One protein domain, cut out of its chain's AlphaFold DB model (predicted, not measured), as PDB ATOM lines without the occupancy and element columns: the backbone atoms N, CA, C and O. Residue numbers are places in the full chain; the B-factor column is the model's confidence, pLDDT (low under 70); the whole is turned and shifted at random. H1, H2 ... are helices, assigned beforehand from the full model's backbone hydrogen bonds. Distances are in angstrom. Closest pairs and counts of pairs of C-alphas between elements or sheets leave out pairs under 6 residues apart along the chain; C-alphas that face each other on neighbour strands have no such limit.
ATOM      1  N   LEU A   2      85.864 145.775 159.435       81.75
ATOM      2  CA  LEU A   2      85.635 145.389 158.024       81.75
ATOM      3  C   LEU A   2      84.962 144.011 157.875       81.75
ATOM      4  O   LEU A   2      84.117 143.845 157.004       81.75
ATOM      5  N   GLN A   3      85.299 143.047 158.736       82.69
ATOM      6  CA  GLN A   3      84.647 141.732 158.786       82.69
ATOM      7  C   GLN A   3      83.163 141.831 159.165       82.69
ATOM      8  O   GLN A   3      82.335 141.191 158.525       82.69
ATOM      9  N   ASP A   4      82.815 142.681 160.133       81.62
ATOM     10  CA  ASP A   4      81.432 142.883 160.573       81.62
ATOM     11  C   ASP A   4      80.591 143.509 159.456       81.62
ATOM     12  O   ASP A   4      79.528 142.979 159.134       81.62
ATOM     13  N   ALA A   5      81.114 144.546 158.795       79.38
ATOM     14  CA  ALA A   5      80.450 145.204 157.671       79.38
ATOM     15  C   ALA A   5      80.317 144.280 156.448       79.38
ATOM     16  O   ALA A   5      79.267 144.206 155.816       79.38
ATOM     17  N   VAL A   6      81.349 143.483 156.150       82.44
ATOM     18  CA  VAL A   6      81.289 142.434 155.118       82.44
ATOM     19  C   VAL A   6      80.269 141.349 155.451       82.44
ATOM     20  O   VAL A   6      79.786 140.705 154.523       82.44
ATOM     21  N   CYS A   7      79.927 141.127 156.722       79.44
ATOM     22  CA  CYS A   7      78.925 140.149 157.143       79.44
ATOM     23  C   CYS A   7      77.492 140.703 157.124       79.44
ATOM     24  O   CYS A   7      76.614 140.009 156.600       79.44
ATOM     25  N   HIS A   8      77.276 141.914 157.645       79.38
ATOM     26  CA  HIS A   8      75.950 142.491 157.904       79.38
ATOM     27  C   HIS A   8      75.545 143.552 156.867       79.38
ATOM     28  O   HIS A   8      74.479 143.441 156.263       79.38
ATOM     29  N   ASP A   9      76.433 144.494 156.550       82.69
ATOM     30  CA  ASP A   9      76.118 145.742 155.829       82.69
ATOM     31  C   ASP A   9      76.258 145.579 154.298       82.69
ATOM     32  O   ASP A   9      76.631 146.483 153.545       82.69
ATOM     33  N   LYS A  10      75.970 144.365 153.808       82.44
ATOM     34  CA  LYS A  10      76.210 143.920 152.421       82.44
ATOM     35  C   LYS A  10      75.444 144.720 151.373       82.44
ATOM     36  O   LYS A  10      75.872 144.752 150.219       82.44
ATOM     37  N   GLU A  11      74.308 145.305 151.740       84.06
ATOM     38  CA  GLU A  11      73.499 146.118 150.831       84.06
ATOM     39  C   GLU A  11      74.052 147.545 150.751       84.06
ATOM     40  O   GLU A  11      74.330 148.004 149.646       84.06
ATOM     41  N   GLU A  12      74.385 148.174 151.883       87.31
ATOM     42  CA  GLU A  12      75.026 149.499 151.936       87.31
ATOM     43  C   GLU A  12      76.367 149.527 151.180       87.31
ATOM     44  O   GLU A  12      76.606 150.411 150.353       87.31
ATOM     45  N   ILE A  13      77.214 148.501 151.350       87.81
ATOM     46  CA  ILE A  13      78.474 148.373 150.591       87.81
ATOM     47  C   ILE A  13      78.214 148.291 149.073       87.81
ATOM     48  O   ILE A  13      79.012 148.776 148.271       87.81
ATOM     49  N   MET A  14      77.089 147.705 148.651       88.56
ATOM     50  CA  MET A  14      76.674 147.651 147.244       88.56
ATOM     51  C   MET A  14      76.031 148.959 146.747       88.56
ATOM     52  O   MET A  14      75.886 149.141 145.529       88.56
ATOM     53  N   GLU A  15      75.683 149.885 147.642       89.31
ATOM     54  CA  GLU A  15      75.201 151.229 147.310       89.31
ATOM     55  C   GLU A  15      76.322 152.256 147.108       89.31
ATOM     56  O   GLU A  15      76.107 153.216 146.368       89.31
ATOM     57  N   LEU A  16      77.535 152.007 147.619       90.19
ATOM     58  CA  LEU A  16      78.710 152.876 147.432       90.19
ATOM     59  C   LEU A  16      78.974 153.225 145.955       90.19
ATOM     60  O   LEU A  16      78.921 152.368 145.061       90.19
ATOM     61  N   ARG A  17      79.299 154.493 145.687       89.62
ATOM     62  CA  ARG A  17      79.602 155.027 144.346       89.62
ATOM     63  C   ARG A  17      80.934 155.769 144.346       89.62
ATOM     64  O   ARG A  17      81.545 155.956 145.390       89.62
ATOM     65  N   GLU A  18      81.368 156.134 143.144       89.06
ATOM     66  CA  GLU A  18      82.505 157.018 142.870       89.06
ATOM     67  C   GLU A  18      83.708 156.783 143.798       89.06
ATOM     68  O   GLU A  18      84.320 155.714 143.733       89.06
ATOM     69  N   ASP A  19      84.063 157.742 144.642       90.31
ATOM     70  CA  ASP A  19      85.333 157.695 145.364       90.31
ATOM     71  C   ASP A  19      85.223 156.924 146.693       90.31
ATOM     72  O   ASP A  19      86.208 156.330 147.136       90.31
ATOM     73  N   ASP A  20      84.016 156.781 147.257       92.38
ATOM     74  CA  ASP A  20      83.739 155.866 148.376       92.38
ATOM     75  C   ASP A  20      83.896 154.404 147.936       92.38
ATOM     76  O   ASP A  20      84.511 153.590 148.628       92.38
ATOM     77  N   ALA A  21      83.400 154.073 146.738       92.56
ATOM     78  CA  ALA A  21      83.571 152.750 146.147       92.56
ATOM     79  C   ALA A  21      85.048 152.456 145.838       92.56
ATOM     80  O   ALA A  21      85.526 151.364 146.144       92.56
ATOM     81  N   ALA A  22      85.790 153.420 145.281       90.19
ATOM     82  CA  ALA A  22      87.232 153.279 145.051       90.19
ATOM     83  C   ALA A  22      88.015 153.120 146.372       90.19
ATOM     84  O   ALA A  22      88.924 152.290 146.460       90.19
ATOM     85  N   SER A  23      87.620 153.850 147.420       93.38
ATOM     86  CA  SER A  23      88.220 153.773 148.757       93.38
ATOM     87  C   SER A  23      87.954 152.425 149.431       93.38
ATOM     88  O   SER A  23      88.898 151.784 149.894       93.38
ATOM     89  N   PHE A  24      86.708 151.934 149.416       93.44
ATOM     90  CA  PHE A  24      86.373 150.597 149.919       93.44
ATOM     91  C   PHE A  24      87.130 149.511 149.151       93.44
ATOM     92  O   PHE A  24      87.717 148.624 149.768       93.44
ATOM     93  N   LEU A  25      87.162 149.582 147.814       92.56
ATOM     94  CA  LEU A  25      87.886 148.618 146.985       92.56
ATOM     95  C   LEU A  25      89.390 148.630 147.290       92.56
ATOM     96  O   LEU A  25      89.988 147.565 147.390       92.56
ATOM     97  N   THR A  26      89.993 149.798 147.511       91.75
ATOM     98  CA  THR A  26      91.417 149.925 147.868       91.75
ATOM     99  C   THR A  26      91.712 149.406 149.283       91.75
ATOM    100  O   THR A  26      92.723 148.735 149.497       91.75
ATOM    101  N   LEU A  27      90.807 149.622 150.246       91.12
ATOM    102  CA  LEU A  27      90.903 149.026 151.583       91.12
ATOM    103  C   LEU A  27      90.780 147.494 151.514       91.12
ATOM    104  O   LEU A  27      91.624 146.784 152.067       91.12
ATOM    105  N   ALA A  28      89.786 146.983 150.783       89.94
ATOM    106  CA  ALA A  28      89.602 145.557 150.529       89.94
ATOM    107  C   ALA A  28      90.848 144.933 149.883       89.94
ATOM    108  O   ALA A  28      91.294 143.869 150.312       89.94
ATOM    109  N   ASP A  29      91.453 145.623 148.913       89.44
ATOM    110  CA  ASP A  29      92.688 145.206 148.251       89.44
ATOM    111  C   ASP A  29      93.854 145.071 149.230       89.44
ATOM    112  O   ASP A  29      94.518 144.034 149.267       89.44
ATOM    113  N   SER A  30      94.054 146.072 150.094       86.69
ATOM    114  CA  SER A  30      95.126 146.040 151.094       86.69
ATOM    115  C   SER A  30      94.960 144.915 152.123       86.69
ATOM    116  O   SER A  30      95.957 144.370 152.586       86.69
ATOM    117  N   VAL A  31      93.727 144.493 152.433       86.12
ATOM    118  CA  VAL A  31      93.453 143.328 153.297       86.12
ATOM    119  C   VAL A  31      93.615 142.004 152.538       86.12
ATOM    120  O   VAL A  31      94.138 141.026 153.080       86.12
ATOM    121  N   LEU A  32      93.202 141.939 151.270       83.50
ATOM    122  CA  LEU A  32      93.311 140.728 150.455       83.50
ATOM    123  C   LEU A  32      94.755 140.436 150.014       83.50
ATOM    124  O   LEU A  32      95.157 139.270 150.036       83.50
ATOM    125  N   TYR A  33      95.545 141.458 149.683       78.94
ATOM    126  CA  TYR A  33      96.864 141.325 149.045       78.94
ATOM    127  C   TYR A  33      97.977 142.115 149.757       78.94
ATOM    128  O   TYR A  33      98.945 142.521 149.118       78.94
ATOM    129  N   ASP A  60      87.048 135.255 151.129       83.38
ATOM    130  CA  ASP A  60      86.240 134.900 149.958       83.38
ATOM    131  C   ASP A  60      84.884 135.622 149.907       83.38
ATOM    132  O   ASP A  60      84.335 135.819 148.821       83.38
ATOM    133  N   GLN A  61      84.326 136.068 151.038       86.38
ATOM    134  CA  GLN A  61      83.210 137.024 151.042       86.38
ATOM    135  C   GLN A  61      83.669 138.420 150.583       86.38
ATOM    136  O   GLN A  61      83.061 138.985 149.675       86.38
ATOM    137  N   LEU A  62      84.787 138.931 151.113       89.25
ATOM    138  CA  LEU A  62      85.379 140.222 150.740       89.25
ATOM    139  C   LEU A  62      85.748 140.279 149.246       89.25
ATOM    140  O   LEU A  62      85.434 141.265 148.580       89.25
ATOM    141  N   ARG A  63      86.316 139.204 148.677       87.25
ATOM    142  CA  ARG A  63      86.537 139.050 147.222       87.25
ATOM    143  C   ARG A  63      85.239 139.159 146.422       87.25
ATOM    144  O   ARG A  63      85.171 139.933 145.469       87.25
ATOM    145  N   ARG A  64      84.201 138.408 146.810       86.00
ATOM    146  CA  ARG A  64      82.896 138.399 146.121       86.00
ATOM    147  C   ARG A  64      82.201 139.763 146.179       86.00
ATOM    148  O   ARG A  64      81.633 140.187 145.174       86.00
ATOM    149  N   ILE A  65      82.283 140.466 147.310       89.44
ATOM    150  CA  ILE A  65      81.790 141.844 147.446       89.44
ATOM    151  C   ILE A  65      82.609 142.796 146.570       89.44
ATOM    152  O   ILE A  65      82.015 143.554 145.811       89.44
ATOM    153  N   SER A  66      83.943 142.702 146.583       90.75
ATOM    154  CA  SER A  66      84.819 143.551 145.761       90.75
ATOM    155  C   SER A  66      84.502 143.418 144.268       90.75
ATOM    156  O   SER A  66      84.242 144.418 143.610       90.75
ATOM    157  N   VAL A  67      84.400 142.191 143.736       88.56
ATOM    158  CA  VAL A  67      84.004 141.954 142.333       88.56
ATOM    159  C   VAL A  67      82.629 142.564 142.029       88.56
ATOM    160  O   VAL A  67      82.474 143.270 141.031       88.56
ATOM    161  N   ARG A  68      81.627 142.342 142.894       88.25
ATOM    162  CA  ARG A  68      80.275 142.895 142.703       88.25
ATOM    163  C   ARG A  68      80.256 144.425 142.754       88.25
ATOM    164  O   ARG A  68      79.566 145.030 141.933       88.25
ATOM    165  N   LEU A  69      81.007 145.046 143.662       91.00
ATOM    166  CA  LEU A  69      81.106 146.499 143.789       91.00
ATOM    167  C   LEU A  69      81.854 147.115 142.600       91.00
ATOM    168  O   LEU A  69      81.352 148.088 142.038       91.00
ATOM    169  N   SER A  70      82.955 146.519 142.122       91.06
ATOM    170  CA  SER A  70      83.614 146.934 140.871       91.06
ATOM    171  C   SER A  70      82.627 146.916 139.692       91.06
ATOM    172  O   SER A  70      82.529 147.874 138.928       91.06
ATOM    173  N   MET A  71      81.807 145.862 139.581       87.94
ATOM    174  CA  MET A  71      80.753 145.744 138.558       87.94
ATOM    175  C   MET A  71      79.551 146.689 138.764       87.94
ATOM    176  O   MET A  71      78.760 146.876 137.836       87.94
ATOM    177  N   ALA A  72      79.336 147.238 139.959       87.44
ATOM    178  CA  ALA A  72      78.233 148.160 140.244       87.44
ATOM    179  C   ALA A  72      78.640 149.630 140.065       87.44
ATOM    180  O   ALA A  72      77.879 150.406 139.488       87.44
ATOM    181  N   SER A  73      79.841 149.979 140.526       89.06
ATOM    182  CA  SER A  73      80.398 151.336 140.553       89.06
ATOM    183  C   SER A  73      81.238 151.699 139.323       89.06
ATOM    184  O   SER A  73      81.437 152.881 139.057       89.06
ATOM    185  N   PHE A  74      81.736 150.702 138.579       87.81
ATOM    186  CA  PHE A  74      82.773 150.866 137.548       87.81
ATOM    187  C   PHE A  74      84.073 151.489 138.086       87.81
ATOM    188  O   PHE A  74      84.766 152.223 137.382       87.81
ATOM    189  N   ARG A  75      84.400 151.185 139.347       89.88
ATOM    190  CA  ARG A  75      85.678 151.486 140.001       89.88
ATOM    191  C   ARG A  75      86.490 150.212 140.222       89.88
ATOM    192  O   ARG A  75      85.983 149.101 140.084       89.88
ATOM    193  N   LEU A  76      87.762 150.403 140.543       90.69
ATOM    194  CA  LEU A  76      88.751 149.378 140.864       90.69
ATOM    195  C   LEU A  76      89.623 149.914 142.019       90.69
ATOM    196  O   LEU A  76      89.626 151.127 142.238       90.69
ATOM    197  N   PRO A  77      90.369 149.065 142.746       91.25
ATOM    198  CA  PRO A  77      91.411 149.526 143.666       91.25
ATOM    199  C   PRO A  77      92.404 150.468 142.968       91.25
ATOM    200  O   PRO A  77      92.924 150.117 141.907       91.25
ATOM    201  N   GLU A  78      92.726 151.628 143.553       88.81
ATOM    202  CA  GLU A  78      93.589 152.621 142.878       88.81
ATOM    203  C   GLU A  78      95.005 152.081 142.600       88.81
ATOM    204  O   GLU A  78      95.626 152.440 141.602       88.81
ATOM    205  N   GLY A  79      95.485 151.135 143.418       87.25
ATOM    206  CA  GLY A  79      96.762 150.440 143.219       87.25
ATOM    207  C   GLY A  79      96.852 149.566 141.957       87.25
ATOM    208  O   GLY A  79      97.940 149.079 141.652       87.25
ATOM    209  N   LEU A  80      95.749 149.365 141.221       90.25
ATOM    210  CA  LEU A  80      95.751 148.705 139.909       90.25
ATOM    211  C   LEU A  80      96.037 149.651 138.739       90.25
ATOM    212  O   LEU A  80      96.379 149.160 137.661       90.25
ATOM    213  N   TYR A  81      95.872 150.966 138.901       90.81
ATOM    214  CA  TYR A  81      96.022 151.888 137.778       90.81
ATOM    215  C   TYR A  81      97.497 152.116 137.432       90.81
ATOM    216  O   TYR A  81      98.312 152.507 138.269       90.81
TER     217      TYR A  81
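What this domain is: This is residues 2 to 33 and 60 to 81 of the 622 residues of a protein of Phanerochaete carnosa (strain HHB-10118-sp) (UniProt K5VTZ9). Two longer helices, H3 and H4, lie side by side and run opposite ways; short H2 packs on H4, and short H1 stands crosswise to H2 and H4. The printed part, 54 residues, has four named helices, H1 to H4 in order, and no named strand: all helix. It is compact, with a radius of gyration of the C-alphas of 9.9 A, spanning 30 by 23 by 14 A.

How they stand to each other: H1, residues 2 to 8, only just touches the hub H4, residues 60 to 73, with 3 pairs of C-alphas within 8 A; Val 6 and Leu 62 are closest, 6.4 A. They are about perpendicular, 80 degrees. H2, residues 10 to 15, touches H4 at a shallow tilt of 20 degrees, the same way; the closest C-alphas, Met 14 and Leu 69, are 5.7 A apart. H3, residues 18 to 32, touches H4 at a shallow tilt of 22 degrees, opposite ways; Leu 25 and Ser 66 have the closest C-alphas, 6.0 A. Every O i to N i+4 pair is within hydrogen-bond range in H1, H3 and H4, and 1 of 2 in H2.

Where its parts are: H1 begins at C-alpha 2, (85.635, 145.389, 158.024). H3 measures 21.0 A, and H4 19.8 A, ending at C-alpha 73, (80.398, 151.336, 140.553).

The domain as a whole: Residues 34 to 59 are not printed; C-alphas 33 and 60 are 12.4 A apart. No printed residue is under 70 in pLDDT.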